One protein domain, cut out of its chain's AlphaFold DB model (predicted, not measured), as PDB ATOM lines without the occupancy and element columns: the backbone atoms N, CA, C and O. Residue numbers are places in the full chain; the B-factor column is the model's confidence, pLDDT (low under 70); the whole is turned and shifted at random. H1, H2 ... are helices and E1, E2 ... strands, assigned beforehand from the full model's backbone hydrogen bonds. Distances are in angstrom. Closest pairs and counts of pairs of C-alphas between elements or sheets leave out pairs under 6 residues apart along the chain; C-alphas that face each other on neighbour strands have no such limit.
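AT A GLANCE: This is residues 30 to 210 and 285 to 313 of the 349 residues of the protein "Lipopolysaccharide biosynthesis protein" of Gluconobacter japonicus (UniProt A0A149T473). One broad, twisted antiparallel sheet of eleven strands forms a wall, E1 to E8 side by side and E9, E10 and E11 beyond E8. H4 packs on one face at E8 and its neighbours, with the stretch of residues 299 to 313 running back over that face; H2 lies by the opposite face, H1 beside the strands' ends, and H3 off the sheet. The printed part has 210 residues, with four named helices and eleven named strands in the order E1 E2 E3 E4 E5 H1 E6 H2 E7 H3 E8 E9 E10 E11 H4. The sheet is branched at E8, and the class is mixed, helices and strands. The whole is compact, with a radius of gyration of the C-alphas of 18.3 A and spans of 56 by 39 by 35 A.

IN THESE COORDINATES: E1, residues 30 to 39, begins at C-alpha 30 (32.548, 40.828, -5.076) and bends by 77 degrees at residue 36. E2 is residues 44 to 55, 31.7 A long, E3 residues 58 to 68, and E4 residues 71 to 81, 33.4 A long. E5, residues 87 to 99, is the longest strand by residues and spans 33.5 A. H1 is residues 100 to 105, E6 residues 115 to 126, 33.0 A long, H2 residues 129 to 134, and E7 residues 137 to 145. H3 is residues 162 to 169 and E8 residues 178 to 188, 29.2 A long. E9, residues 191 to 193, runs on into E10, residues 196 to 201, across a break of 2 residues, at 54 degrees. E11, residues 204 to 210, ends at C-alpha 210 (40.517, 28.319, -45.167). H4, residues 288 to 298, is 15.2 A long and ends at C-alpha 298 (57.052, 34.050, -33.547).

HOW THE PARTS SIT: E1 to E5 form a meander, each strand the antiparallel neighbour of the one before. Within hydrogen-bond range are N 33 and O 50, 2.8 A, between E1 and E2; N 51 and O 63, 2.9 A, between E2 and E3; N 64 and O 75, 2.9 A, between E3 and E4; and N 76 and O 92, 2.9 A, between E4 and E5. E5 and E6 are antiparallel, with N 91 and O 122 at 2.8 A, as are E6 and E7, with N 119 and O 141 at 2.8 A. E7 lies on one side of E8, with N 142 and O 183 at 2.8 A. On the other side of E8 lie E9, with N 193 and O 186 at 2.9 A, and E10, with N 182 and O 198 at 2.8 A. E10 and E11 form a hairpin, with N 199 and O 206 at 2.8 A. H4 is on the sheet at a height of 8.7 A, slantwise to the strands, at 35 degrees to E8 on the local plane. It lies over E8, and only just over E7 and E10, with 3 of its 11 C-alphas on each. The closest C-alphas of H4 and E8 are those of Ala 296 and Asp 184, 6.3 A apart. H2 is on the opposite face at a height of 5.2 A, its Leu 132 C-alpha 4.6 A from that of Gly 126 in E6. H1 stands at the sheet's level, 2.7 A over it, and H3 is not on the sheet. In H1, H2, H3 and H4 every O i to N i+4 pair is within hydrogen-bond range.

THE WHOLE: The two C-alphas farthest apart, those of Asp 56 and Glu 285, are 57.0 A apart. Residues 211 to 284 are not printed, and C-alphas 210 and 285 are 25.1 A apart across the cut. Of the links that are printed whole, E7 to H3 is long, with 16 residues. The mean pLDDT of the printed part is 79.4; 60 residues are under 70: 38 to 44, 103 to 113, 145 to 176, 285 to 287 and 307 to 313.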
ATOM      1  N   HIS A  30      31.156  41.199  -4.945       90.62
ATOM      2  CA  HIS A  30      32.548  40.828  -5.076       90.62
ATOM      3  C   HIS A  30      32.691  39.444  -4.464       90.62
ATOM      4  O   HIS A  30      32.289  39.234  -3.317       90.62
ATOM      5  N   VAL A  31      33.174  38.494  -5.255       87.81
ATOM      6  CA  VAL A  31      33.266  37.095  -4.861       87.81
ATOM      7  C   VAL A  31      34.677  36.620  -5.127       87.81
ATOM      8  O   VAL A  31      35.125  36.594  -6.271       87.81
ATOM      9  N   THR A  32      35.336  36.211  -4.054       91.31
ATOM     10  CA  THR A  32      36.536  35.388  -4.089       91.31
ATOM     11  C   THR A  32      36.147  33.975  -3.686       91.31
ATOM     12  O   THR A  32      35.385  33.766  -2.735       91.31
ATOM     13  N   TYR A  33      36.618  32.990  -4.436       87.56
ATOM     14  CA  TYR A  33      36.391  31.589  -4.123       87.56
ATOM     15  C   TYR A  33      37.665  30.793  -4.357       87.56
ATOM     16  O   TYR A  33      38.238  30.814  -5.445       87.56
ATOM     17  N   HIS A  34      38.048  30.059  -3.317       88.94
ATOM     18  CA  HIS A  34      39.157  29.122  -3.329       88.94
ATOM     19  C   HIS A  34      38.617  27.744  -2.956       88.94
ATOM     20  O   HIS A  34      37.886  27.602  -1.971       88.94
ATOM     21  N   GLY A  35      38.954  26.734  -3.748       84.44
ATOM     22  CA  GLY A  35      38.573  25.353  -3.487       84.44
ATOM     23  C   GLY A  35      39.688  24.399  -3.879       84.44
ATOM     24  O   GLY A  35      40.063  24.342  -5.046       84.44
ATOM     25  N   ASP A  36      40.172  23.613  -2.921       80.00
ATOM     26  CA  ASP A  36      41.320  22.723  -3.135       80.00
ATOM     27  C   ASP A  36      40.990  21.560  -4.085       80.00
ATOM     28  O   ASP A  36      41.790  21.199  -4.944       80.00
ATOM     29  N   HIS A  37      39.778  21.000  -3.986       74.56
ATOM     30  CA  HIS A  37      39.338  19.877  -4.817       74.56
ATOM     31  C   HIS A  37      37.857  19.978  -5.174       74.56
ATOM     32  O   HIS A  37      36.996  20.024  -4.291       74.56
ATOM     33  N   ILE A  38      37.537  19.901  -6.466       66.19
ATOM     34  CA  ILE A  38      36.181  19.640  -6.946       66.19
ATOM     35  C   ILE A  38      36.109  18.213  -7.473       66.19
ATOM     36  O   ILE A  38      36.633  17.863  -8.530       66.19
ATOM     37  N   ARG A  39      35.389  17.377  -6.722       65.75
ATOM     38  CA  ARG A  39      35.040  16.028  -7.157       65.75
ATOM     39  C   ARG A  39      33.811  16.090  -8.050       65.75
ATOM     40  O   ARG A  39      32.687  16.038  -7.560       65.75
ATOM     41  N   ASN A  40      34.039  16.194  -9.352       62.94
ATOM     42  CA  ASN A  40      33.024  15.905 -10.355       62.94
ATOM     43  C   ASN A  40      33.295  14.526 -10.983       62.94
ATOM     44  O   ASN A  40      34.441  14.079 -11.019       62.94
ATOM     45  N   LYS A  41      32.241  13.846 -11.450       59.47
ATOM     46  CA  LYS A  41      32.309  12.486 -12.014       59.47
ATOM     47  C   LYS A  41      33.240  12.419 -13.235       59.47
ATOM     48  O   LYS A  41      34.001  11.463 -13.349       59.47
ATOM     49  N   ASP A  42      33.241  13.476 -14.053       57.56
ATOM     50  CA  ASP A  42      33.879  13.468 -15.380       57.56
ATOM     51  C   ASP A  42      35.067  14.449 -15.495       57.56
ATOM     52  O   ASP A  42      35.905  14.320 -16.383       57.56
ATOM     53  N   TRP A  43      35.187  15.412 -14.570       61.94
ATOM     54  CA  TRP A  43      36.264  16.415 -14.529       61.94
ATOM     55  C   TRP A  43      36.796  16.589 -13.098       61.94
ATOM     56  O   TRP A  43      36.221  17.354 -12.321       61.94
ATOM     57  N   PRO A  44      37.895  15.916 -12.719       61.09
ATOM     58  CA  PRO A  44      38.616  16.265 -11.504       61.09
ATOM     59  C   PRO A  44      39.336  17.596 -11.748       61.09
ATOM     60  O   PRO A  44      40.359  17.657 -12.441       61.09
ATOM     61  N   LEU A  45      38.722  18.660 -11.238       72.06
ATOM     62  CA  LEU A  45      39.288  19.998 -11.176       72.06
ATOM     63  C   LEU A  45      39.863  20.190  -9.780       72.06
ATOM     64  O   LEU A  45      39.161  20.022  -8.782       72.06
ATOM     65  N   ASP A  46      41.133  20.546  -9.728       78.19
ATOM     66  CA  ASP A  46      41.865  20.806  -8.499       78.19
ATOM     67  C   ASP A  46      42.200  22.299  -8.429       78.19
ATOM     68  O   ASP A  46      42.285  22.969  -9.458       78.19
ATOM     69  N   ASN A  47      42.408  22.821  -7.220       80.56
ATOM     70  CA  ASN A  47      42.892  24.182  -6.969       80.56
ATOM     71  C   ASN A  47      42.148  25.249  -7.784       80.56
ATOM     72  O   ASN A  47      42.726  25.929  -8.636       80.56
ATOM     73  N   ILE A  48      40.843  25.348  -7.548       85.00
ATOM     74  CA  ILE A  48      40.009  26.383  -8.144       85.00
ATOM     75  C   ILE A  48      40.244  27.684  -7.403       85.00
ATOM     76  O   ILE A  48      40.084  27.745  -6.186       85.00
ATOM     77  N   ASP A  49      40.552  28.719  -8.161       89.38
ATOM     78  CA  ASP A  49      40.840  30.051  -7.667       89.38
ATOM     79  C   ASP A  49      40.131  31.053  -8.576       89.38
ATOM     80  O   ASP A  49      40.347  31.069  -9.787       89.38
ATOM     81  N   THR A  50      39.193  31.816  -8.026       91.56
ATOM     82  CA  THR A  50      38.421  32.781  -8.805       91.56
ATOM     83  C   THR A  50      38.144  34.041  -8.019       91.56
ATOM     84  O   THR A  50      37.735  33.993  -6.858       91.56
ATOM     85  N   GLU A  51      38.302  35.170  -8.693       93.00
ATOM     86  CA  GLU A  51      37.892  36.478  -8.223       93.00
ATOM     87  C   GLU A  51      37.079  37.141  -9.329       93.00
ATOM     88  O   GLU A  51      37.590  37.460 -10.408       93.00
ATOM     89  N   PHE A  52      35.798  37.371  -9.048       92.19
ATOM     90  CA  PHE A  52      34.937  38.136  -9.932       92.19
ATOM     91  C   PHE A  52      34.195  39.237  -9.182       92.19
ATOM     92  O   PHE A  52      33.798  39.103  -8.021       92.19
ATOM     93  N   ALA A  53      33.994  40.350  -9.874       91.94
ATOM     94  CA  ALA A  53      33.229  41.482  -9.400       91.94
ATOM     95  C   ALA A  53      32.101  41.791 -10.383       91.94
ATOM     96  O   ALA A  53      32.277  41.747 -11.597       91.94
ATOM     97  N   VAL A  54      30.940  42.135  -9.840       90.69
ATOM     98  CA  VAL A  54      29.841  42.746 -10.577       90.69
ATOM     99  C   VAL A  54      29.599  44.112  -9.964       90.69
ATOM    100  O   VAL A  54      29.374  44.218  -8.754       90.69
ATOM    101  N   LYS A  55      29.677  45.156 -10.785       89.69
ATOM    102  CA  LYS A  55      29.434  46.534 -10.375       89.69
ATOM    103  C   LYS A  55      28.648  47.261 -11.454       89.69
ATOM    104  O   LYS A  55      29.133  47.413 -12.569       89.69
ATOM    105  N   ASP A  56      27.447  47.709 -11.108       85.75
ATOM    106  CA  ASP A  56      26.586  48.525 -11.970       85.75
ATOM    107  C   ASP A  56      26.351  47.871 -13.350       85.75
ATOM    108  O   ASP A  56      26.402  48.516 -14.396       85.75
ATOM    109  N   GLY A  57      26.154  46.547 -13.352       83.31
ATOM    110  CA  GLY A  57      25.975  45.739 -14.563       83.31
ATOM    111  C   GLY A  57      27.262  45.330 -15.279       83.31
ATOM    112  O   GLY A  57      27.210  44.450 -16.137       83.31
ATOM    113  N   ALA A  58      28.410  45.919 -14.933       89.31
ATOM    114  CA  ALA A  58      29.710  45.492 -15.434       89.31
ATOM    115  C   ALA A  58      30.213  44.266 -14.679       89.31
ATOM    116  O   ALA A  58      30.157  44.226 -13.452       89.31
ATOM    117  N   ILE A  59      30.708  43.280 -15.424       91.12
ATOM    118  CA  ILE A  59      31.289  42.051 -14.887       91.12
ATOM    119  C   ILE A  59      32.787  42.091 -15.155       91.12
ATOM    120  O   ILE A  59      33.216  42.296 -16.290       91.12
ATOM    121  N   ASP A  60      33.571  41.870 -14.113       93.94
ATOM    122  CA  ASP A  60      35.022  41.775 -14.174       93.94
ATOM    123  C   ASP A  60      35.462  40.461 -13.525       93.94
ATOM    124  O   ASP A  60      35.431  40.311 -12.303       93.94
ATOM    125  N   LEU A  61      35.812  39.486 -14.356       94.38
ATOM    126  CA  LEU A  61      36.492  38.261 -13.966       94.38
ATOM    127  C   LEU A  61      37.994  38.544 -13.982       94.38
ATOM    128  O   LEU A  61      38.653  38.397 -15.018       94.38
ATOM    129  N   LYS A  62      38.511  38.957 -12.824       92.69
ATOM    130  CA  LYS A  62      39.917  39.331 -12.652       92.69
ATOM    131  C   LYS A  62      40.838  38.147 -12.875       92.69
ATOM    132  O   LYS A  62      41.846  38.270 -13.563       92.69
ATOM    133  N   HIS A  63      40.480  37.010 -12.290       92.62
ATOM    134  CA  HIS A  63      41.122  35.740 -12.563       92.62
ATOM    135  C   HIS A  63      40.146  34.600 -12.306       92.62
ATOM    136  O   HIS A  63      39.332  34.633 -11.386       92.62
ATOM    137  N   LEU A  64      40.261  33.579 -13.134       92.38
ATOM    138  CA  LEU A  64      39.696  32.264 -12.927       92.38
ATOM    139  C   LEU A  64      40.800  31.283 -13.246       92.38
ATOM    140  O   LEU A  64      41.317  31.315 -14.358       92.38
ATOM    141  N   SER A  65      41.177  30.422 -12.318       90.75
ATOM    142  CA  SER A  65      42.141  29.377 -12.595       90.75
ATOM    143  C   SER A  65      41.739  28.047 -11.992       90.75
ATOM    144  O   SER A  65      41.093  27.974 -10.950       90.75
ATOM    145  N   PHE A  66      42.101  26.995 -12.714       87.56
ATOM    146  CA  PHE A  66      41.869  25.618 -12.327       87.56
ATOM    147  C   PHE A  66      43.110  24.804 -12.671       87.56
ATOM    148  O   PHE A  66      43.653  24.923 -13.777       87.56
ATOM    149  N   ALA A  67      43.544  23.953 -11.750       85.31
ATOM    150  CA  ALA A  67      44.532  22.923 -12.019       85.31
ATOM    151  C   ALA A  67      43.836  21.618 -12.432       85.31
ATOM    152  O   ALA A  67      42.737  21.290 -11.984       85.31
ATOM    153  N   THR A  68      44.483  20.843 -13.296       77.56
ATOM    154  CA  THR A  68      44.034  19.483 -13.605       77.56
ATOM    155  C   THR A  68      45.224  18.602 -13.977       77.56
ATOM    156  O   THR A  68      45.887  18.782 -15.001       77.56
ATOM    157  N   GLY A  69      45.550  17.641 -13.104       78.19
ATOM    158  CA  GLY A  69      46.804  16.889 -13.218       78.19
ATOM    159  C   GLY A  69      48.023  17.819 -13.162       78.19
ATOM    160  O   GLY A  69      48.186  18.553 -12.195       78.19
ATOM    161  N   SER A  70      48.867  17.795 -14.198       76.88
ATOM    162  CA  SER A  70      50.016  18.707 -14.356       76.88
ATOM    163  C   SER A  70      49.679  20.022 -15.077       76.88
ATOM    164  O   SER A  70      50.547  20.885 -15.236       76.88
ATOM    165  N   GLY A  71      48.441  20.168 -15.553       83.69
ATOM    166  CA  GLY A  71      48.005  21.297 -16.365       83.69
ATOM    167  C   GLY A  71      47.300  22.390 -15.573       83.69
ATOM    168  O   GLY A  71      46.820  22.169 -14.460       83.69
ATOM    169  N   LYS A  72      47.204  23.567 -16.187       86.88
ATOM    170  CA  LYS A  72      46.490  24.735 -15.674       86.88
ATOM    171  C   LYS A  72      45.652  25.360 -16.784       86.88
ATOM    172  O   LYS A  72      46.131  25.530 -17.903       86.88
ATOM    173  N   ILE A  73      44.434  25.758 -16.448       89.88
ATOM    174  CA  ILE A  73      43.589  26.615 -17.280       89.88
ATOM    175  C   ILE A  73      43.393  27.914 -16.509       89.88
ATOM    176  O   ILE A  73      43.063  27.873 -15.326       89.88
ATOM    177  N   SER A  74      43.649  29.056 -17.140       92.38
ATOM    178  CA  SER A  74      43.398  30.382 -16.568       92.38
ATOM    179  C   SER A  74      42.553  31.210 -17.526       92.38
ATOM    180  O   SER A  74      42.752  31.132 -18.732       92.38
ATOM    181  N   ALA A  75      41.618  31.995 -17.012       94.06
ATOM    182  CA  ALA A  75      40.788  32.880 -17.807       94.06
ATOM    183  C   ALA A  75      40.627  34.241 -17.134       94.06
ATOM    184  O   ALA A  75      40.568  34.340 -15.906       94.06
ATOM    185  N   THR A  76      40.504  35.279 -17.953       95.75
ATOM    186  CA  THR A  76      40.075  36.615 -17.535       95.75
ATOM    187  C   THR A  76      39.009  37.117 -18.495       95.75
ATOM    188  O   THR A  76      39.007  36.782 -19.686       95.75
ATOM    189  N   ALA A  77      38.052  37.882 -17.981       95.38
ATOM    190  CA  ALA A  77      36.959  38.393 -18.797       95.38
ATOM    191  C   ALA A  77      36.431  39.717 -18.250       95.38
ATOM    192  O   ALA A  77      36.080  39.804 -17.081       95.38
ATOM    193  N   THR A  78      36.288  40.728 -19.098       95.44
ATOM    194  CA  THR A  78      35.623  41.987 -18.743       95.44
ATOM    195  C   THR A  78      34.425  42.180 -19.648       95.44
ATOM    196  O   THR A  78      34.607  42.224 -20.863       95.44
ATOM    197  N   LEU A  79      33.229  42.321 -19.088       93.56
ATOM    198  CA  LEU A  79      31.999  42.629 -19.813       93.56
ATOM    199  C   LEU A  79      31.484  43.980 -19.317       93.56
ATOM    200  O   LEU A  79      30.990  44.099 -18.197       93.56
ATOM    201  N   GLN A  80      31.600  45.006 -20.155       92.50
ATOM    202  CA  GLN A  80      31.135  46.359 -19.859       92.50
ATOM    203  C   GLN A  80      29.820  46.631 -20.596       92.50
ATOM    204  O   GLN A  80      29.804  46.532 -21.827       92.50
ATOM    205  N   PRO A  81      28.732  46.989 -19.893       90.50
ATOM    206  CA  PRO A  81      27.475  47.349 -20.523       90.50
ATOM    207  C   PRO A  81      27.670  48.527 -21.471       90.50
ATOM    208  O   PRO A  81      28.330  49.516 -21.147       90.50
ATOM    209  N   THR A  82      27.054  48.438 -22.639       87.06
ATOM    210  CA  THR A  82      26.967  49.533 -23.599       87.06
ATOM    211  C   THR A  82      25.512  49.857 -23.916       87.06
ATOM    212  O   THR A  82      24.579  49.304 -23.331       87.06
ATOM    213  N   LYS A  83      25.292  50.774 -24.864       81.31
ATOM    214  CA  LYS A  83      23.953  51.037 -25.408       81.31
ATOM    215  C   LYS A  83      23.352  49.746 -25.992       81.31
ATOM    216  O   LYS A  83      24.088  48.845 -26.390       81.31
ATOM    217  N   ASN A  84      22.023  49.691 -26.070       81.38
ATOM    218  CA  ASN A  84      21.255  48.609 -26.706       81.38
ATOM    219  C   ASN A  84      21.436  47.214 -26.078       81.38
ATOM    220  O   ASN A  84      21.394  46.217 -26.793       81.38
ATOM    221  N   GLU A  85      21.640  47.140 -24.757       82.62
ATOM    222  CA  GLU A  85      21.769  45.864 -24.023       82.62
ATOM    223  C   GLU A  85      22.920  44.971 -24.529       82.62
ATOM    224  O   GLU A  85      22.859  43.746 -24.442       82.62
ATOM    225  N   GLN A  86      23.967  45.584 -25.085       88.12
ATOM    226  CA  GLN A  86      25.185  44.903 -25.526       88.12
ATOM    227  C   GLN A  86      26.291  45.030 -24.478       88.12
ATOM    228  O   GLN A  86      26.262  45.921 -23.627       88.12
ATOM    229  N   PHE A  87      27.285  44.153 -24.573       90.75
ATOM    230  CA  PHE A  87      28.479  44.182 -23.745       90.75
ATOM    231  C   PHE A  87      29.717  44.312 -24.611       90.75
ATOM    232  O   PHE A  87      29.964  43.479 -25.486       90.75
ATOM    233  N   ARG A  88      30.543  45.314 -24.307       95.00
ATOM    234  CA  ARG A  88      31.944  45.318 -24.722       95.00
ATOM    235  C   ARG A  88      32.677  44.286 -23.891       95.00
ATOM    236  O   ARG A  88      32.806  44.441 -22.677       95.00
ATOM    237  N   THR A  89      33.127  43.241 -24.560       95.19
ATOM    238  CA  THR A  89      33.732  42.072 -23.947       95.19
ATOM    239  C   THR A  89      35.200  42.002 -24.322       95.19
ATOM    240  O   THR A  89      35.544  42.110 -25.497       95.19
ATOM    241  N   LYS A  90      36.062  41.794 -23.331       96.81
ATOM    242  CA  LYS A  90      37.414  41.276 -23.536       96.81
ATOM    243  C   LYS A  90      37.503  39.955 -22.810       96.81
ATOM    244  O   LYS A  90      37.131  39.891 -21.644       96.81
ATOM    245  N   PHE A  91      37.966  38.926 -23.488       96.31
ATOM    246  CA  PHE A  91      38.111  37.589 -22.951       96.31
ATOM    247  C   PHE A  91      39.488  37.059 -23.315       96.31
ATOM    248  O   PHE A  91      39.964  37.233 -24.440       96.31
ATOM    249  N   ARG A  92      40.120  36.415 -22.344       96.00
ATOM    250  CA  ARG A  92      41.385  35.724 -22.515       96.00
ATOM    251  C   ARG A  92      41.301  34.378 -21.820       96.00
ATOM    252  O   ARG A  92      40.857  34.299 -20.677       96.00
ATOM    253  N   LEU A  93      41.761  33.346 -22.510       94.62
ATOM    254  CA  LEU A  93      41.953  32.005 -21.981       94.62
ATOM    255  C   LEU A  93      43.401  31.596 -22.223       94.62
ATOM    256  O   LEU A  93      43.898  31.703 -23.341       94.62
ATOM    257  N   ASP A  94      44.046  31.089 -21.187       92.88
ATOM    258  CA  ASP A  94      45.387  30.535 -21.217       92.88
ATOM    259  C   ASP A  94      45.310  29.071 -20.772       92.88
ATOM    260  O   ASP A  94      44.839  28.754 -19.677       92.88
ATOM    261  N   VAL A  95      45.778  28.166 -21.623       90.44
ATOM    262  CA  VAL A  95      45.858  26.729 -21.362       90.44
ATOM    263  C   VAL A  95      47.329  26.352 -21.319       90.44
ATOM    264  O   VAL A  95      48.081  26.630 -22.247       90.44
ATOM    265  N   SER A  96      47.764  25.737 -20.226       88.50
ATOM    266  CA  SER A  96      49.159  25.362 -20.015       88.50
ATOM    267  C   SER A  96      49.272  23.911 -19.593       88.50
ATOM    268  O   SER A  96      48.742  23.520 -18.554       88.50
ATOM    269  N   ARG A  97      50.004  23.127 -20.384       83.44
ATOM    270  CA  ARG A  97      50.364  21.726 -20.145       83.44
ATOM    271  C   ARG A  97      49.187  20.844 -19.753       83.44
ATOM    272  O   ARG A  97      49.309  19.960 -18.906       83.44
ATOM    273  N   LEU A  98      48.034  21.105 -20.356       84.12
ATOM    274  CA  LEU A  98      46.812  20.365 -20.103       84.12
ATOM    275  C   LEU A  98      46.986  18.940 -20.637       84.12
ATOM    276  O   LEU A  98      47.146  18.780 -21.848       84.12
ATOM    277  N   PRO A  99      46.985  17.897 -19.786       79.25
ATOM    278  CA  PRO A  99      47.175  16.543 -20.276       79.25
ATOM    279  C   PRO A  99      46.012  16.161 -21.186       79.25
ATOM    280  O   PRO A  99      44.852  16.242 -20.775       79.25
ATOM    281  N   LEU A 100      46.308  15.700 -22.398       76.25
ATOM    282  CA  LEU A 100      45.289  15.300 -23.366       76.25
ATOM    283  C   LEU A 100      44.364  14.216 -22.788       76.25
ATOM    284  O   LEU A 100      43.145  14.267 -22.954       76.25
ATOM    285  N   SER A 101      44.933  13.298 -22.000       72.12
ATOM    286  CA  SER A 101      44.202  12.267 -21.256       72.12
ATOM    287  C   SER A 101      43.093  12.814 -20.350       72.12
ATOM    288  O   SER A 101      42.127  12.102 -20.085       72.12
ATOM    289  N   ARG A 102      43.197  14.056 -19.855       74.25
ATOM    290  CA  ARG A 102      42.163  14.683 -19.015       74.25
ATOM    291  C   ARG A 102      40.978  15.169 -19.835       74.25
ATOM    292  O   ARG A 102      39.848  14.914 -19.434       74.25
ATOM    293  N   ILE A 103      41.233  15.790 -20.986       69.31
ATOM    294  CA  ILE A 103      40.177  16.236 -21.902       69.31
ATOM    295  C   ILE A 103      39.398  15.027 -22.432       69.31
ATOM    296  O   ILE A 103      38.175  15.049 -22.468       69.31
ATOM    297  N   MET A 104      40.098  13.942 -22.773       66.81
ATOM    298  CA  MET A 104      39.468  12.743 -23.340       66.81
ATOM    299  C   MET A 104      38.746  11.870 -22.303       66.81
ATOM    300  O   MET A 104      37.766  11.209 -22.632       66.81
ATOM    301  N   LYS A 105      39.171  11.875 -21.029       64.19
ATOM    302  CA  LYS A 105      38.420  11.197 -19.952       64.19
ATOM    303  C   LYS A 105      37.025  11.784 -19.766       64.19
ATOM    304  O   LYS A 105      36.097  11.041 -19.489       64.19
ATOM    305  N   ALA A 106      36.884  13.092 -19.936       59.78
ATOM    306  CA  ALA A 106      35.602  13.770 -19.803       59.78
ATOM    307  C   ALA A 106      34.568  13.372 -20.851       59.78
ATOM    308  O   ALA A 106      33.372  13.549 -20.643       59.78
ATOM    309  N   THR A 107      35.038  12.894 -21.997       57.19
ATOM    310  CA  THR A 107      34.182  12.443 -23.083       57.19
ATOM    311  C   THR A 107      33.973  10.929 -23.041       57.19
ATOM    312  O   THR A 107      33.339  10.412 -23.951       57.19
ATOM    313  N   ASP A 108      34.481  10.209 -22.024       54.09
ATOM    314  CA  ASP A 108      34.509   8.733 -21.915       54.09
ATOM    315  C   ASP A 108      35.174   8.023 -23.115       54.09
ATOM    316  O   ASP A 108      35.014   6.821 -23.343       54.09
ATOM    317  N   THR A 109      35.962   8.763 -23.895       50.03
ATOM    318  CA  THR A 109      36.268   8.402 -25.279       50.03
ATOM    319  C   THR A 109      37.785   8.415 -25.500       50.03
ATOM    320  O   THR A 109      38.334   9.341 -26.076       50.03
ATOM    321  N   PHE A 110      38.455   7.334 -25.066       52.34
ATOM    322  CA  PHE A 110      39.853   6.929 -25.369       52.34
ATOM    323  C   PHE A 110      40.986   7.288 -24.388       52.34
ATOM    324  O   PHE A 110      40.858   8.062 -23.442       52.34
ATOM    325  N   LYS A 111      42.129   6.623 -24.624       51.09
ATOM    326  CA  LYS A 111      43.423   6.805 -23.957       51.09
ATOM    327  C   LYS A 111      44.372   7.510 -24.920       51.09
ATOM    328  O   LYS A 111      44.522   7.041 -26.042       51.09
ATOM    329  N   GLY A 112      45.031   8.559 -24.447       57.28
ATOM    330  CA  GLY A 112      46.107   9.226 -25.160       57.28
ATOM    331  C   GLY A 112      46.890  10.156 -24.257       57.28
ATOM    332  O   GLY A 112      46.345  10.728 -23.313       57.28
ATOM    333  N   GLU A 113      48.182  10.237 -24.519       63.41
ATOM    334  CA  GLU A 113      49.169  10.966 -23.726       63.41
ATOM    335  C   GLU A 113      49.614  12.225 -24.476       63.41
ATOM    336  O   GLU A 113      49.246  12.400 -25.631       63.41
ATOM    337  N   GLY A 114      50.309  13.146 -23.811       72.81
ATOM    338  CA  GLY A 114      50.683  14.451 -24.369       72.81
ATOM    339  C   GLY A 114      50.066  15.636 -23.633       72.81
ATOM    340  O   GLY A 114      49.132  15.490 -22.837       72.81
ATOM    341  N   THR A 115      50.610  16.822 -23.894       79.00
ATOM    342  CA  THR A 115      50.186  18.072 -23.259       79.00
ATOM    343  C   THR A 115      49.751  19.092 -24.296       79.00
ATOM    344  O   THR A 115      50.477  19.350 -25.253       79.00
ATOM    345  N   ILE A 116      48.602  19.706 -24.058       84.00
ATOM    346  CA  ILE A 116      48.078  20.815 -24.841       84.00
ATOM    347  C   ILE A 116      48.441  22.128 -24.149       84.00
ATOM    348  O   ILE A 116      48.242  22.288 -22.942       84.00
ATOM    349  N   GLY A 117      48.947  23.067 -24.934       88.06
ATOM    350  CA  GLY A 117      49.128  24.461 -24.563       88.06
ATOM    351  C   GLY A 117      48.449  25.360 -25.584       88.06
ATOM    352  O   GLY A 117      48.261  24.979 -26.740       88.06
ATOM    353  N   GLY A 118      48.043  26.549 -25.169       90.62
ATOM    354  CA  GLY A 118      47.432  27.484 -26.095       90.62
ATOM    355  C   GLY A 118      46.780  28.678 -25.436       90.62
ATOM    356  O   GLY A 118      46.649  28.764 -24.216       90.62
ATOM    357  N   HIS A 119      46.347  29.593 -26.287       92.88
ATOM    358  CA  HIS A 119      45.752  30.856 -25.907       92.88
ATOM    359  C   HIS A 119      44.552  31.155 -26.797       92.88
ATOM    360  O   HIS A 119      44.567  30.882 -27.998       92.88
ATOM    361  N   ILE A 120      43.525  31.753 -26.205       95.44
ATOM    362  CA  ILE A 120      42.392  32.330 -26.925       95.44
ATOM    363  C   ILE A 120      42.250  33.764 -26.452       95.44
ATOM    364  O   ILE A 120      42.215  34.022 -25.248       95.44
ATOM    365  N   THR A 121      42.150  34.695 -27.390       97.00
ATOM    366  CA  THR A 121      41.806  36.085 -27.102       97.00
ATOM    367  C   THR A 121      40.611  36.505 -27.935       97.00
ATOM    368  O   THR A 121      40.468  36.112 -29.092       97.00
ATOM    369  N   LEU A 122      39.737  37.295 -27.323       97.31
ATOM    370  CA  LEU A 122      38.551  37.833 -27.967       97.31
ATOM    371  C   LEU A 122      38.274  39.230 -27.419       97.31
ATOM    372  O   LEU A 122      38.100  39.414 -26.217       97.31
ATOM    373  N   THR A 123      38.193  40.211 -28.303       97.44
ATOM    374  CA  THR A 123      37.630  41.533 -28.037       97.44
ATOM    375  C   THR A 123      36.423  41.694 -28.937       97.44
ATOM    376  O   THR A 123      36.538  41.536 -30.142       97.44
ATOM    377  N   SER A 124      35.253  41.957 -28.369       96.38
ATOM    378  CA  SER A 124      34.013  41.993 -29.143       96.38
ATOM    379  C   SER A 124      32.958  42.883 -28.504       96.38
ATOM    380  O   SER A 124      33.068  43.264 -27.337       96.38
ATOM    381  N   THR A 125      31.910  43.202 -29.258       94.75
ATOM    382  CA  THR A 125      30.678  43.781 -28.725       94.75
ATOM    383  C   THR A 125      29.494  42.904 -29.115       94.75
ATOM    384  O   THR A 125      29.263  42.650 -30.290       94.75
ATOM    385  N   GLY A 126      28.728  42.444 -28.128       91.69
ATOM    386  CA  GLY A 126      27.609  41.535 -28.360       91.69
ATOM    387  C   GLY A 126      26.815  41.267 -27.089       91.69
ATOM    388  O   GLY A 126      27.180  41.711 -26.003       91.69
ATOM    389  N   ASN A 127      25.697  40.565 -27.220       88.88
ATOM    390  CA  ASN A 127      24.822  40.205 -26.100       88.88
ATOM    391  C   ASN A 127      24.546  38.697 -26.017       88.88
ATOM    392  O   ASN A 127      23.716  38.274 -25.221       88.88
ATOM    393  N   SER A 128      25.233  37.893 -26.820       88.19
ATOM    394  CA  SER A 128      25.184  36.431 -26.854       88.19
ATOM    395  C   SER A 128      26.559  35.900 -27.250       88.19
ATOM    396  O   SER A 128      27.376  36.649 -27.784       88.19
ATOM    397  N   VAL A 129      26.824  34.612 -27.032       87.19
ATOM    398  CA  VAL A 129      28.091  34.002 -27.471       87.19
ATOM    399  C   VAL A 129      28.233  34.105 -28.991       87.19
ATOM    400  O   VAL A 129      29.270  34.555 -29.469       87.19
ATOM    401  N   ALA A 130      27.164  33.801 -29.734       87.94
ATOM    402  CA  ALA A 130      27.138  33.921 -31.190       87.94
ATOM    403  C   ALA A 130      27.486  35.344 -31.662       87.94
ATOM    404  O   ALA A 130      28.398  35.523 -32.463       87.94
ATOM    405  N   SER A 131      26.843  36.377 -31.101       90.88
ATOM    406  CA  SER A 131      27.134  37.770 -31.479       90.88
ATOM    407  C   SER A 131      28.527  38.232 -31.048       90.88
ATOM    408  O   SER A 131      29.134  39.045 -31.737       90.88
ATOM    409  N   LEU A 132      29.063  37.714 -29.940       92.69
ATOM    410  CA  LEU A 132      30.425  38.027 -29.518       92.69
ATOM    411  C   LEU A 132      31.462  37.426 -30.469       92.69
ATOM    412  O   LEU A 132      32.433  38.093 -30.811       92.69
ATOM    413  N   VAL A 133      31.264  36.196 -30.926       92.69
ATOM    414  CA  VAL A 133      32.187  35.578 -31.879       92.69
ATOM    415  C   VAL A 133      32.032  36.212 -33.269       92.69
ATOM    416  O   VAL A 133      33.036  36.527 -33.898       92.69
ATOM    417  N   ALA A 134      30.802  36.500 -33.710       93.69
ATOM    418  CA  ALA A 134      30.522  37.136 -34.999       93.69
ATOM    419  C   ALA A 134      31.036  38.581 -35.116       93.69
ATOM    420  O   ALA A 134      31.366  39.016 -36.206       93.69
ATOM    421  N   ASN A 135      31.145  39.336 -34.022       94.44
ATOM    422  CA  ASN A 135      31.675  40.711 -34.045       94.44
ATOM    423  C   ASN A 135      33.068  40.819 -33.409       94.44
ATOM    424  O   ASN A 135      33.481  41.901 -32.993       94.44
ATOM    425  N   GLY A 136      33.735  39.680 -33.219       94.56
ATOM    426  CA  GLY A 136      34.955  39.596 -32.437       94.56
ATOM    427  C   GLY A 136      36.228  39.760 -33.247       94.56
ATOM    428  O   GLY A 136      36.297  39.335 -34.397       94.56
ATOM    429  N   ASP A 137      37.247  40.289 -32.579       97.50
ATOM    430  CA  ASP A 137      38.642  40.331 -33.002       97.50
ATOM    431  C   ASP A 137      39.523  39.594 -31.985       97.50
ATOM    432  O   ASP A 137      39.232  39.582 -30.784       97.50
ATOM    433  N   GLY A 138      40.629  39.012 -32.438       96.25
ATOM    434  CA  GLY A 138      41.594  38.314 -31.591       96.25
ATOM    435  C   GLY A 138      42.157  37.095 -32.301       96.25
ATOM    436  O   GLY A 138      42.574  37.169 -33.457       96.25
ATOM    437  N   GLY A 139      42.148  35.950 -31.632       95.88
ATOM    438  CA  GLY A 139      42.587  34.716 -32.263       95.88
ATOM    439  C   GLY A 139      42.776  33.567 -31.296       95.88
ATOM    440  O   GLY A 139      42.746  33.725 -30.073       95.88
ATOM    441  N   THR A 140      42.994  32.402 -31.888       95.56
ATOM    442  CA  THR A 140      43.249  31.153 -31.181       95.56
ATOM    443  C   THR A 140      44.587  30.598 -31.636       95.56
ATOM    444  O   THR A 140      44.806  30.425 -32.832       95.56
ATOM    445  N   THR A 141      45.452  30.280 -30.681       94.12
ATOM    446  CA  THR A 141      46.712  29.578 -30.919       94.12
ATOM    447  C   THR A 141      46.732  28.346 -30.029       94.12
ATOM    448  O   THR A 141      46.696  28.461 -28.809       94.12
ATOM    449  N   LEU A 142      46.777  27.165 -30.629       91.56
ATOM    450  CA  LEU A 142      46.777  25.876 -29.952       91.56
ATOM    451  C   LEU A 142      47.977  25.070 -30.431       91.56
ATOM    452  O   LEU A 142      48.192  24.927 -31.634       91.56
ATOM    453  N   VAL A 143      48.731  24.525 -29.485       88.31
ATOM    454  CA  VAL A 143      49.867  23.656 -29.755       88.31
ATOM    455  C   VAL A 143      49.779  22.417 -28.874       88.31
ATOM    456  O   VAL A 143      49.612  22.486 -27.657       88.31
ATOM    457  N   LEU A 144      49.927  21.268 -29.507       82.88
ATOM    458  CA  LEU A 144      50.190  19.990 -28.880       82.88
ATOM    459  C   LEU A 144      51.568  19.561 -29.361       82.88
ATOM    460  O   LEU A 144      51.766  19.346 -30.557       82.88
ATOM    461  N   ASP A 145      52.495  19.461 -28.420       67.94
ATOM    462  CA  ASP A 145      53.887  19.116 -28.688       67.94
ATOM    463  C   ASP A 145      54.406  18.098 -27.661       67.94
ATOM    464  O   ASP A 145      53.872  17.968 -26.551       67.94
ATOM    465  N   ARG A 146      55.418  17.331 -28.074       59.94
ATOM    466  CA  ARG A 146      55.879  16.118 -27.407       59.94
ATOM    467  C   ARG A 146      56.698  16.374 -26.151       59.94
ATOM    468  O   ARG A 146      57.562  17.240 -26.066       59.94
ATOM    469  N   GLY A 147      56.500  15.445 -25.226       44.19
ATOM    470  CA  GLY A 147      57.484  15.044 -24.230       44.19
ATOM    471  C   GLY A 147      57.492  13.530 -24.001       44.19
ATOM    472  O   GLY A 147      57.735  13.118 -22.874       44.19
ATOM    473  N   GLY A 148      57.180  12.693 -25.001       34.72
ATOM    474  CA  GLY A 148      57.220  11.235 -24.817       34.72
ATOM    475  C   GLY A 148      56.541  10.464 -25.932       34.72
ATOM    476  O   GLY A 148      57.161  10.212 -26.949       34.72
ATOM    477  N   ASP A 149      55.265  10.157 -25.783       31.83
ATOM    478  CA  ASP A 149      54.474   9.446 -26.779       31.83
ATOM    479  C   ASP A 149      53.072  10.044 -26.736       31.83
ATOM    480  O   ASP A 149      52.510  10.242 -25.659       31.83
ATOM    481  N   VAL A 150      52.514  10.400 -27.888       39.75
ATOM    482  CA  VAL A 150      51.145  10.911 -27.972       39.75
ATOM    483  C   VAL A 150      50.364   9.879 -28.771       39.75
ATOM    484  O   VAL A 150      50.781   9.410 -29.818       39.75
ATOM    485  N   THR A 151      49.257   9.397 -28.220       38.38
ATOM    486  CA  THR A 151      48.385   8.417 -28.884       38.38
ATOM    487  C   THR A 151      46.967   8.925 -28.758       38.38
ATOM    488  O   THR A 151      46.237   8.484 -27.890       38.38
ATOM    489  N   ALA A 152      46.568   9.904 -29.561       47.81
ATOM    490  CA  ALA A 152      45.174  10.352 -29.589       47.81
ATOM    491  C   ALA A 152      44.483   9.808 -30.829       47.81
ATOM    492  O   ALA A 152      45.060   9.917 -31.903       47.81
ATOM    493  N   LEU A 153      43.269   9.273 -30.697       45.88
ATOM    494  CA  LEU A 153      42.478   8.832 -31.842       45.88
ATOM    495  C   LEU A 153      41.695  10.011 -32.425       45.88
ATOM    496  O   LEU A 153      40.922  10.664 -31.727       45.88
ATOM    497  N   LEU A 154      41.921  10.289 -33.706       50.00
ATOM    498  CA  LEU A 154      41.362  11.443 -34.411       50.00
ATOM    499  C   LEU A 154      39.837  11.426 -34.676       50.00
ATOM    500  O   LEU A 154      39.279  12.524 -34.740       50.00
ATOM    501  N   PRO A 155      39.136  10.281 -34.866       43.25
ATOM    502  CA  PRO A 155      37.741  10.289 -35.346       43.25
ATOM    503  C   PRO A 155      36.737  10.961 -34.431       43.25
ATOM    504  O   PRO A 155      35.661  11.341 -34.880       43.25
ATOM    505  N   ASP A 156      37.081  11.146 -33.163       48.28
ATOM    506  CA  ASP A 156      36.088  11.461 -32.143       48.28
ATOM    507  C   ASP A 156      36.214  12.881 -31.581       48.28
ATOM    508  O   ASP A 156      35.309  13.355 -30.896       48.28
ATOM    509  N   LEU A 157      37.258  13.619 -31.985       47.53
ATOM    510  CA  LEU A 157      37.374  15.074 -31.793       47.53
ATOM    511  C   LEU A 157      36.306  15.853 -32.575       47.53
ATOM    512  O   LEU A 157      35.901  16.939 -32.171       47.53
ATOM    513  N   LEU A 158      35.845  15.292 -33.693       48.84
ATOM    514  CA  LEU A 158      34.885  15.908 -34.611       48.84
ATOM    515  C   LEU A 158      33.442  15.409 -34.376       48.84
ATOM    516  O   LEU A 158      32.539  15.752 -35.136       48.84
ATOM    517  N   GLY A 159      33.207  14.619 -33.321       44.97
ATOM    518  CA  GLY A 159      31.930  13.964 -33.029       44.97
ATOM    519  C   GLY A 159      31.718  12.700 -33.869       44.97
ATOM    520  O   GLY A 159      31.861  12.724 -35.087       44.97
ATOM    521  N   LEU A 160      31.316  11.601 -33.221       45.97
ATOM    522  CA  LEU A 160      31.296  10.212 -33.728       45.97
ATOM    523  C   LEU A 160      30.747  10.012 -35.164       45.97
ATOM    524  O   LEU A 160      31.158   9.095 -35.874       45.97
ATOM    525  N   LYS A 161      29.816  10.863 -35.620       47.09
ATOM    526  CA  LYS A 161      29.230  10.793 -36.973       47.09
ATOM    527  C   LYS A 161      29.906  11.687 -38.015       47.09
ATOM    528  O   LYS A 161      29.978  11.294 -39.173       47.09
ATOM    529  N   LEU A 162      30.359  12.880 -37.633       49.66
ATOM    530  CA  LEU A 162      31.036  13.802 -38.552       49.66
ATOM    531  C   LEU A 162      32.513  13.433 -38.682       49.66
ATOM    532  O   LEU A 162      33.050  13.427 -39.784       49.66
ATOM    533  N   GLY A 163      33.152  13.058 -37.578       56.97
ATOM    534  CA  GLY A 163      34.566  12.737 -37.559       56.97
ATOM    535  C   GLY A 163      34.928  11.463 -38.302       56.97
ATOM    536  O   GLY A 163      35.845  11.499 -39.110       56.97
ATOM    537  N   SER A 164      34.168  10.376 -38.153       59.12
ATOM    538  CA  SER A 164      34.412   9.147 -38.925       59.12
ATOM    539  C   SER A 164      34.274   9.369 -40.436       59.12
ATOM    540  O   SER A 164      35.133   8.933 -41.202       59.12
ATOM    541  N   ALA A 165      33.252  10.109 -40.880       60.69
ATOM    542  CA  ALA A 165      33.047  10.431 -42.293       60.69
ATOM    543  C   ALA A 165      34.143  11.357 -42.852       60.69
ATOM    544  O   ALA A 165      34.677  11.100 -43.931       60.69
ATOM    545  N   VAL A 166      34.512  12.406 -42.108       63.28
ATOM    546  CA  VAL A 166      35.567  13.351 -42.506       63.28
ATOM    547  C   VAL A 166      36.931  12.670 -42.525       63.28
ATOM    548  O   VAL A 166      37.671  12.823 -43.489       63.28
ATOM    549  N   LEU A 167      37.270  11.874 -41.513       63.22
ATOM    550  CA  LEU A 167      38.550  11.171 -41.484       63.22
ATOM    551  C   LEU A 167      38.657  10.086 -42.542       63.22
ATOM    552  O   LEU A 167      39.704   9.979 -43.178       63.22
ATOM    553  N   SER A 168      37.571   9.347 -42.778       65.75
ATOM    554  CA  SER A 168      37.501   8.399 -43.890       65.75
ATOM    555  C   SER A 168      37.729   9.114 -45.222       65.75
ATOM    556  O   SER A 168      38.526   8.652 -46.035       65.75
ATOM    557  N   ALA A 169      37.103  10.280 -45.428       63.47
ATOM    558  CA  ALA A 169      37.310  11.100 -46.623       63.47
ATOM    559  C   ALA A 169      38.750  11.634 -46.742       63.47
ATOM    560  O   ALA A 169      39.268  11.780 -47.847       63.47
ATOM    561  N   LEU A 170      39.409  11.898 -45.613       64.94
ATOM    562  CA  LEU A 170      40.802  12.338 -45.545       64.94
ATOM    563  C   LEU A 170      41.817  11.184 -45.600       64.94
ATOM    564  O   LEU A 170      43.022  11.449 -45.592       64.94
ATOM    565  N   GLY A 171      41.363   9.928 -45.647       64.25
ATOM    566  CA  GLY A 171      42.225   8.747 -45.629       64.25
ATOM    567  C   GLY A 171      43.039   8.612 -44.340       64.25
ATOM    568  O   GLY A 171      44.144   8.072 -44.372       64.25
ATOM    569  N   ILE A 172      42.536   9.146 -43.224       65.62
ATOM    570  CA  ILE A 172      43.181   9.072 -41.912       65.62
ATOM    571  C   ILE A 172      42.641   7.834 -41.184       65.62
ATOM    572  O   ILE A 172      41.438   7.768 -40.940       65.62
ATOM    573  N   PRO A 173      43.495   6.867 -40.803       61.88
ATOM    574  CA  PRO A 173      43.042   5.683 -40.081       61.88
ATOM    575  C   PRO A 173      42.404   6.029 -38.730       61.88
ATOM    576  O   PRO A 173      42.957   6.831 -37.969       61.88
ATOM    577  N   ASP A 174      41.318   5.334 -38.379       58.19
ATOM    578  CA  ASP A 174      40.537   5.582 -37.155       58.19
ATOM    579  C   ASP A 174      41.336   5.424 -35.851       58.19
ATOM    580  O   ASP A 174      40.970   5.935 -34.792       58.19
ATOM    581  N   ARG A 175      42.453   4.696 -35.925       59.50
ATOM    582  CA  ARG A 175      43.335   4.375 -34.801       59.50
ATOM    583  C   ARG A 175      44.695   5.090 -34.875       59.50
ATOM    584  O   ARG A 175      45.667   4.593 -34.315       59.50
ATOM    585  N   SER A 176      44.798   6.211 -35.589       64.88
ATOM    586  CA  SER A 176      46.085   6.902 -35.769       64.88
ATOM    587  C   SER A 176      46.477   7.677 -34.526       64.88
ATOM    588  O   SER A 176      45.686   8.482 -34.055       64.88
ATOM    589  N   LYS A 177      47.704   7.478 -34.042       70.62
ATOM    590  CA  LYS A 177      48.292   8.250 -32.948       70.62
ATOM    591  C   LYS A 177      48.573   9.681 -33.397       70.62
ATOM    592  O   LYS A 177      49.415   9.878 -34.266       70.62
ATOM    593  N   LEU A 178      47.867  10.668 -32.846       76.12
ATOM    594  CA  LEU A 178      48.240  12.079 -32.992       76.12
ATOM    595  C   LEU A 178      49.622  12.311 -32.368       76.12
ATOM    596  O   LEU A 178      49.781  11.988 -31.207       76.12
ATOM    597  N   GLU A 179      50.571  12.881 -33.104       77.56
ATOM    598  CA  GLU A 179      51.938  13.199 -32.651       77.56
ATOM    599  C   GLU A 179      52.128  14.704 -32.425       77.56
ATOM    600  O   GLU A 179      52.822  15.126 -31.503       77.56
ATOM    601  N   CYS A 180      51.501  15.527 -33.270       83.31
ATOM    602  CA  CYS A 180      51.598  16.981 -33.216       83.31
ATOM    603  C   CYS A 180      50.315  17.629 -33.733       83.31
ATOM    604  O   CYS A 180      49.761  17.207 -34.750       83.31
ATOM    605  N   LEU A 181      49.864  18.679 -33.049       87.50
ATOM    606  CA  LEU A 181      48.781  19.546 -33.508       87.50
ATOM    607  C   LEU A 181      49.214  20.997 -33.335       87.50
ATOM    608  O   LEU A 181      49.544  21.421 -32.234       87.50
ATOM    609  N   VAL A 182      49.155  21.767 -34.410       90.38
ATOM    610  CA  VAL A 182      49.294  23.220 -34.392       90.38
ATOM    611  C   VAL A 182      48.067  23.800 -35.069       90.38
ATOM    612  O   VAL A 182      47.767  23.451 -36.209       90.38
ATOM    613  N   ALA A 183      47.358  24.676 -34.369       93.38
ATOM    614  CA  ALA A 183      46.254  25.441 -34.924       93.38
ATOM    615  C   ALA A 183      46.411  26.907 -34.512       93.38
ATOM    616  O   ALA A 183      46.238  27.258 -33.348       93.38
ATOM    617  N   ASP A 184      46.758  27.751 -35.472       94.62
ATOM    618  CA  ASP A 184      46.958  29.183 -35.310       94.62
ATOM    619  C   ASP A 184      45.992  29.918 -36.242       94.62
ATOM    620  O   ASP A 184      46.095  29.840 -37.471       94.62
ATOM    621  N   MET A 185      44.986  30.559 -35.654       96.69
ATOM    622  CA  MET A 185      43.827  31.076 -36.372       96.69
ATOM    623  C   MET A 185      43.449  32.472 -35.868       96.69
ATOM    624  O   MET A 185      42.829  32.586 -34.802       96.69
ATOM    625  N   PRO A 186      43.836  33.551 -36.580       97.25
ATOM    626  CA  PRO A 186      43.406  34.898 -36.224       97.25
ATOM    627  C   PRO A 186      41.914  35.071 -36.492       97.25
ATOM    628  O   PRO A 186      41.386  34.593 -37.499       97.25
ATOM    629  N   LEU A 187      41.251  35.777 -35.584       97.44
ATOM    630  CA  LEU A 187      39.866  36.194 -35.709       97.44
ATOM    631  C   LEU A 187      39.848  37.690 -36.015       97.44
ATOM    632  O   LEU A 187      40.373  38.489 -35.244       97.44
ATOM    633  N   ASP A 188      39.252  38.046 -37.142       97.19
ATOM    634  CA  ASP A 188      39.198  39.416 -37.648       97.19
ATOM    635  C   ASP A 188      37.755  39.710 -38.041       97.19
ATOM    636  O   ASP A 188      37.239  39.122 -38.996       97.19
ATOM    637  N   ASN A 189      37.087  40.554 -37.252       95.69
ATOM    638  CA  ASN A 189      35.686  40.925 -37.414       95.69
ATOM    639  C   ASN A 189      34.780  39.712 -37.710       95.69
ATOM    640  O   ASN A 189      34.109  39.661 -38.741       95.69
ATOM    641  N   GLY A 190      34.819  38.687 -36.855       94.62
ATOM    642  CA  GLY A 190      33.998  37.478 -37.003       94.62
ATOM    643  C   GLY A 190      34.403  36.508 -38.110       94.62
ATOM    644  O   GLY A 190      33.703  35.519 -38.336       94.62
ATOM    645  N   ILE A 191      35.516  36.754 -38.802       97.06
ATOM    646  CA  ILE A 191      36.080  35.834 -39.787       97.06
ATOM    647  C   ILE A 191      37.339  35.209 -39.192       97.06
ATOM    648  O   ILE A 191      38.374  35.860 -39.045       97.06
ATOM    649  N   LEU A 192      37.251  33.926 -38.855       96.81
ATOM    650  CA  LEU A 192      38.378  33.129 -38.394       96.81
ATOM    651  C   LEU A 192      39.161  32.640 -39.607       96.81
ATOM    652  O   LEU A 192      38.674  31.815 -40.379       96.81
ATOM    653  N   LYS A 193      40.370  33.158 -39.793       96.94
ATOM    654  CA  LYS A 193      41.255  32.775 -40.896       96.94
ATOM    655  C   LYS A 193      42.260  31.752 -40.394       96.94
ATOM    656  O   LYS A 193      42.659  31.776 -39.237       96.94
ATOM    657  N   THR A 194      42.695  30.861 -41.272       95.62
ATOM    658  CA  THR A 194      43.711  29.864 -40.924       95.62
ATOM    659  C   THR A 194      45.078  30.392 -41.286       95.62
ATOM    660  O   THR A 194      45.366  30.570 -42.468       95.62
ATOM    661  N   LYS A 195      45.915  30.634 -40.279       94.44
ATOM    662  CA  LYS A 195      47.312  30.994 -40.499       94.44
ATOM    663  C   LYS A 195      48.193  29.751 -40.554       94.44
ATOM    664  O   LYS A 195      48.975  29.602 -41.484       94.44
ATOM    665  N   SER A 196      48.015  28.842 -39.602       91.56
ATOM    666  CA  SER A 196      48.673  27.538 -39.600       91.56
ATOM    667  C   SER A 196      47.712  26.486 -39.069       91.56
ATOM    668  O   SER A 196      47.178  26.630 -37.972       91.56
ATOM    669  N   LEU A 197      47.476  25.430 -39.842       93.00
ATOM    670  CA  LEU A 197      46.832  24.222 -39.348       93.00
ATOM    671  C   LEU A 197      47.669  23.028 -39.783       93.00
ATOM    672  O   LEU A 197      47.767  22.737 -40.977       93.00
ATOM    673  N   LEU A 198      48.252  22.341 -38.808       90.94
ATOM    674  CA  LEU A 198      49.032  21.134 -39.009       90.94
ATOM    675  C   LEU A 198      48.632  20.095 -37.972       90.94
ATOM    676  O   LEU A 198      48.653  20.344 -36.773       90.94
ATOM    677  N   LEU A 199      48.302  18.912 -38.457       88.38
ATOM    678  CA  LEU A 199      47.985  17.742 -37.665       88.38
ATOM    679  C   LEU A 199      48.865  16.613 -38.189       88.38
ATOM    680  O   LEU A 199      48.732  16.200 -39.337       88.38
ATOM    681  N   GLN A 200      49.793  16.133 -37.378       84.69
ATOM    682  CA  GLN A 200      50.671  15.032 -37.748       84.69
ATOM    683  C   GLN A 200      50.372  13.837 -36.859       84.69
ATOM    684  O   GLN A 200      50.331  13.967 -35.641       84.69
ATOM    685  N   THR A 201      50.177  12.681 -37.476       80.38
ATOM    686  CA  THR A 201      50.098  11.384 -36.810       80.38
ATOM    687  C   THR A 201      51.362  10.576 -37.078       80.38
ATOM    688  O   THR A 201      52.246  11.026 -37.803       80.38
ATOM    689  N   GLU A 202      51.426   9.355 -36.554       79.00
ATOM    690  CA  GLU A 202      52.467   8.378 -36.905       79.00
ATOM    691  C   GLU A 202      52.543   8.089 -38.422       79.00
ATOM    692  O   GLU A 202      53.616   7.832 -38.966       79.00
ATOM    693  N   THR A 203      51.415   8.136 -39.142       78.44
ATOM    694  CA  THR A 203      51.347   7.663 -40.542       78.44
ATOM    695  C   THR A 203      50.981   8.743 -41.552       78.44
ATOM    696  O   THR A 203      51.246   8.580 -42.748       78.44
ATOM    697  N   THR A 204      50.403   9.856 -41.104       84.06
ATOM    698  CA  THR A 204      49.874  10.911 -41.971       84.06
ATOM    699  C   THR A 204      50.206  12.304 -41.458       84.06
ATOM    700  O   THR A 204      50.306  12.555 -40.260       84.06
ATOM    701  N   ARG A 205      50.340  13.245 -42.390       88.00
ATOM    702  CA  ARG A 205      50.410  14.677 -42.123       88.00
ATOM    703  C   ARG A 205      49.250  15.354 -42.833       88.00
ATOM    704  O   ARG A 205      49.120  15.250 -44.052       88.00
ATOM    705  N   THR A 206      48.438  16.059 -42.066       88.69
ATOM    706  CA  THR A 206      47.290  16.822 -42.533       88.69
ATOM    707  C   THR A 206      47.556  18.302 -42.335       88.69
ATOM    708  O   THR A 206      47.941  18.740 -41.253       88.69
ATOM    709  N   THR A 207      47.346  19.078 -43.388       92.31
ATOM    710  CA  THR A 207      47.404  20.540 -43.355       92.31
ATOM    711  C   THR A 207      46.077  21.108 -43.810       92.31
ATOM    712  O   THR A 207      45.429  20.518 -44.680       92.31
ATOM    713  N   GLY A 208      45.678  22.256 -43.275       92.25
ATOM    714  CA  GLY A 208      44.464  22.928 -43.725       92.25
ATOM    715  C   GLY A 208      44.643  24.421 -43.928       92.25
ATOM    716  O   GLY A 208      45.485  25.058 -43.301       92.25
ATOM    717  N   THR A 209      43.839  24.958 -44.831       94.88
ATOM    718  CA  THR A 209      43.778  26.382 -45.153       94.88
ATOM    719  C   THR A 209      42.337  26.745 -45.444       94.88
ATOM    720  O   THR A 209      41.647  26.008 -46.149       94.88
ATOM    721  N   GLY A 210      41.886  27.889 -44.951       95.94
ATOM    722  CA  GLY A 210      40.517  28.319 -45.167       95.94
ATOM    723  C   GLY A 210      40.056  29.332 -44.141       95.94
ATOM    724  O   GLY A 210      40.854  29.871 -43.359       95.94
ATOM    725  N   GLU A 285      59.507  12.006 -42.637       68.25
ATOM    726  CA  GLU A 285      59.643  12.555 -41.292       68.25
ATOM    727  C   GLU A 285      60.512  13.817 -41.377       68.25
ATOM    728  O   GLU A 285      61.559  13.827 -42.022       68.25
ATOM    729  N   GLY A 286      60.063  14.929 -40.804       65.94
ATOM    730  CA  GLY A 286      60.783  16.193 -40.933       65.94
ATOM    731  C   GLY A 286      60.248  17.268 -40.003       65.94
ATOM    732  O   GLY A 286      59.205  17.080 -39.380       65.94
ATOM    733  N   SER A 287      60.938  18.414 -39.997       69.12
ATOM    734  CA  SER A 287      60.746  19.567 -39.100       69.12
ATOM    735  C   SER A 287      59.421  20.328 -39.277       69.12
ATOM    736  O   SER A 287      59.333  21.526 -39.020       69.12
ATOM    737  N   ALA A 288      58.396  19.708 -39.864       80.38
ATOM    738  CA  ALA A 288      57.142  20.378 -40.192       80.38
ATOM    739  C   ALA A 288      56.395  20.818 -38.928       80.38
ATOM    740  O   ALA A 288      55.894  21.940 -38.890       80.38
ATOM    741  N   CYS A 289      56.376  19.969 -37.898       79.62
ATOM    742  CA  CYS A 289      55.808  20.329 -36.606       79.62
ATOM    743  C   CYS A 289      56.638  21.436 -35.949       79.62
ATOM    744  O   CYS A 289      56.099  22.469 -35.576       79.62
ATOM    745  N   GLU A 290      57.959  21.282 -35.911       79.69
ATOM    746  CA  GLU A 290      58.897  22.233 -35.320       79.69
ATOM    747  C   GLU A 290      58.779  23.612 -35.976       79.69
ATOM    748  O   GLU A 290      58.726  24.623 -35.281       79.69
ATOM    749  N   ARG A 291      58.657  23.664 -37.308       83.75
ATOM    750  CA  ARG A 291      58.415  24.905 -38.057       83.75
ATOM    751  C   ARG A 291      57.049  25.505 -37.748       83.75
ATOM    752  O   ARG A 291      56.973  26.707 -37.531       83.75
ATOM    753  N   ALA A 292      55.992  24.695 -37.695       85.31
ATOM    754  CA  ALA A 292      54.652  25.179 -37.369       85.31
ATOM    755  C   ALA A 292      54.581  25.734 -35.933       85.31
ATOM    756  O   ALA A 292      54.000  26.794 -35.705       85.31
ATOM    757  N   VAL A 293      55.233  25.070 -34.975       83.88
ATOM    758  CA  VAL A 293      55.372  25.534 -33.589       83.88
ATOM    759  C   VAL A 293      56.219  26.803 -33.519       83.88
ATOM    760  O   VAL A 293      55.860  27.749 -32.822       83.88
ATOM    761  N   GLN A 294      57.334  26.866 -34.250       83.44
ATOM    762  CA  GLN A 294      58.168  28.065 -34.325       83.44
ATOM    763  C   GLN A 294      57.384  29.252 -34.901       83.44
ATOM    764  O   GLN A 294      57.459  30.358 -34.369       83.44
ATOM    765  N   GLU A 295      56.590  29.031 -35.942       86.19
ATOM    766  CA  GLU A 295      55.744  30.063 -36.534       86.19
ATOM    767  C   GLU A 295      54.681  30.562 -35.546       86.19
ATOM    768  O   GLU A 295      54.577  31.772 -35.326       86.19
ATOM    769  N   ALA A 296      53.997  29.646 -34.852       86.12
ATOM    770  CA  ALA A 296      53.056  29.982 -33.784       86.12
ATOM    771  C   ALA A 296      53.727  30.728 -32.612       86.12
ATOM    772  O   ALA A 296      53.104  31.574 -31.982       86.12
ATOM    773  N   ASN A 297      55.005  30.464 -32.325       84.56
ATOM    774  CA  ASN A 297      55.768  31.194 -31.307       84.56
ATOM    775  C   ASN A 297      56.202  32.592 -31.759       84.56
ATOM    776  O   ASN A 297      56.220  33.512 -30.946       84.56
ATOM    777  N   THR A 298      56.572  32.758 -33.030       86.19
ATOM    778  CA  THR A 298      57.052  34.050 -33.547       86.19
ATOM    779  C   THR A 298      55.922  35.043 -33.767       86.19
ATOM    780  O   THR A 298      56.088  36.220 -33.463       86.19
ATOM    781  N   ASN A 299      54.779  34.590 -34.287       89.56
ATOM    782  CA  ASN A 299      53.660  35.457 -34.643       89.56
ATOM    783  C   ASN A 299      52.309  34.782 -34.324       89.56
ATOM    784  O   ASN A 299      51.554  34.487 -35.250       89.56
ATOM    785  N   PRO A 300      51.991  34.524 -33.049       90.62
ATOM    786  CA  PRO A 300      50.755  33.853 -32.642       90.62
ATOM    787  C   PRO A 300      49.505  34.656 -33.020       90.62
ATOM    788  O   PRO A 300      49.422  35.855 -32.750       90.62
ATOM    789  N   ALA A 301      48.486  33.984 -33.548       92.62
ATOM    790  CA  ALA A 301      47.166  34.549 -33.803       92.62
ATOM    791  C   ALA A 301      46.489  35.102 -32.544       92.62
ATOM    792  O   ALA A 301      45.835  36.137 -32.596       92.62
ATOM    793  N   ALA A 302      46.665  34.440 -31.399       89.75
ATOM    794  CA  ALA A 302      46.141  34.916 -30.124       89.75
ATOM    795  C   ALA A 302      46.941  36.100 -29.537       89.75
ATOM    796  O   ALA A 302      46.618  36.565 -28.445       89.75
ATOM    797  N   GLY A 303      48.008  36.562 -30.206       87.19
ATOM    798  CA  GLY A 303      48.899  37.622 -29.720       87.19
ATOM    799  C   GLY A 303      49.780  37.215 -28.531       87.19
ATOM    800  O   GLY A 303      50.439  38.064 -27.935       87.19
ATOM    801  N   ILE A 304      49.785  35.930 -28.162       85.19
ATOM    802  CA  ILE A 304      50.535  35.369 -27.032       85.19
ATOM    803  C   ILE A 304      51.245  34.112 -27.519       85.19
ATOM    804  O   ILE A 304      50.599  33.203 -28.043       85.19
ATOM    805  N   ALA A 305      52.567  34.068 -27.368       81.56
ATOM    806  CA  ALA A 305      53.341  32.922 -27.815       81.56
ATOM    807  C   ALA A 305      53.018  31.706 -26.928       81.56
ATOM    808  O   ALA A 305      53.055  31.840 -25.705       81.56
ATOM    809  N   PRO A 306      52.766  30.520 -27.507       73.50
ATOM    810  CA  PRO A 306      52.534  29.302 -26.736       73.50
ATOM    811  C   PRO A 306      53.783  28.823 -25.966       73.50
ATOM    812  O   PRO A 306      53.684  27.906 -25.149       73.50
ATOM    813  N   GLY A 307      54.960  29.422 -26.183       62.72
ATOM    814  CA  GLY A 307      56.213  29.082 -25.507       62.72
ATOM    815  C   GLY A 307      56.088  28.972 -23.980       62.72
ATOM    816  O   GLY A 307      55.665  29.901 -23.299       62.72
ATOM    817  N   GLY A 308      56.457  27.804 -23.439       60.09
ATOM    818  CA  GLY A 308      56.372  27.473 -22.008       60.09
ATOM    819  C   GLY A 308      55.029  26.883 -21.551       60.09
ATOM    820  O   GLY A 308      54.937  26.387 -20.424       60.09
ATOM    821  N   THR A 309      54.005  26.890 -22.415       62.03
ATOM    822  CA  THR A 309      52.679  26.295 -22.151       62.03
ATOM    823  C   THR A 309      52.540  24.859 -22.664       62.03
ATOM    824  O   THR A 309      51.540  24.204 -22.379       62.03
ATOM    825  N   THR A 310      53.553  24.337 -23.353       60.41
ATOM    826  CA  THR A 310      53.659  22.950 -23.835       60.41
ATOM    827  C   THR A 310      54.887  22.248 -23.231       60.41
ATOM    828  O   THR A 310      55.788  22.902 -22.698       60.41
ATOM    829  N   GLY A 311      54.920  20.910 -23.262       56.88
ATOM    830  CA  GLY A 311      56.056  20.100 -22.797       56.88
ATOM    831  C   GLY A 311      56.075  19.794 -21.288       56.88
ATOM    832  O   GLY A 311      55.125  20.069 -20.559       56.88
ATOM    833  N   ALA A 312      57.171  19.202 -20.795       47.50
ATOM    834  CA  ALA A 312      57.276  18.636 -19.437       47.50
ATOM    835  C   ALA A 312      57.600  19.636 -18.300       47.50
ATOM    836  O   ALA A 312      57.770  19.223 -17.153       47.50
ATOM    837  N   GLY A 313      57.731  20.939 -18.581       52.16
ATOM    838  CA  GLY A 313      58.093  21.922 -17.545       52.16
ATOM    839  C   GLY A 313      57.029  22.070 -16.439       52.16
ATOM    840  O   GLY A 313      55.897  21.622 -16.596       52.16
TER     841      GLY A 313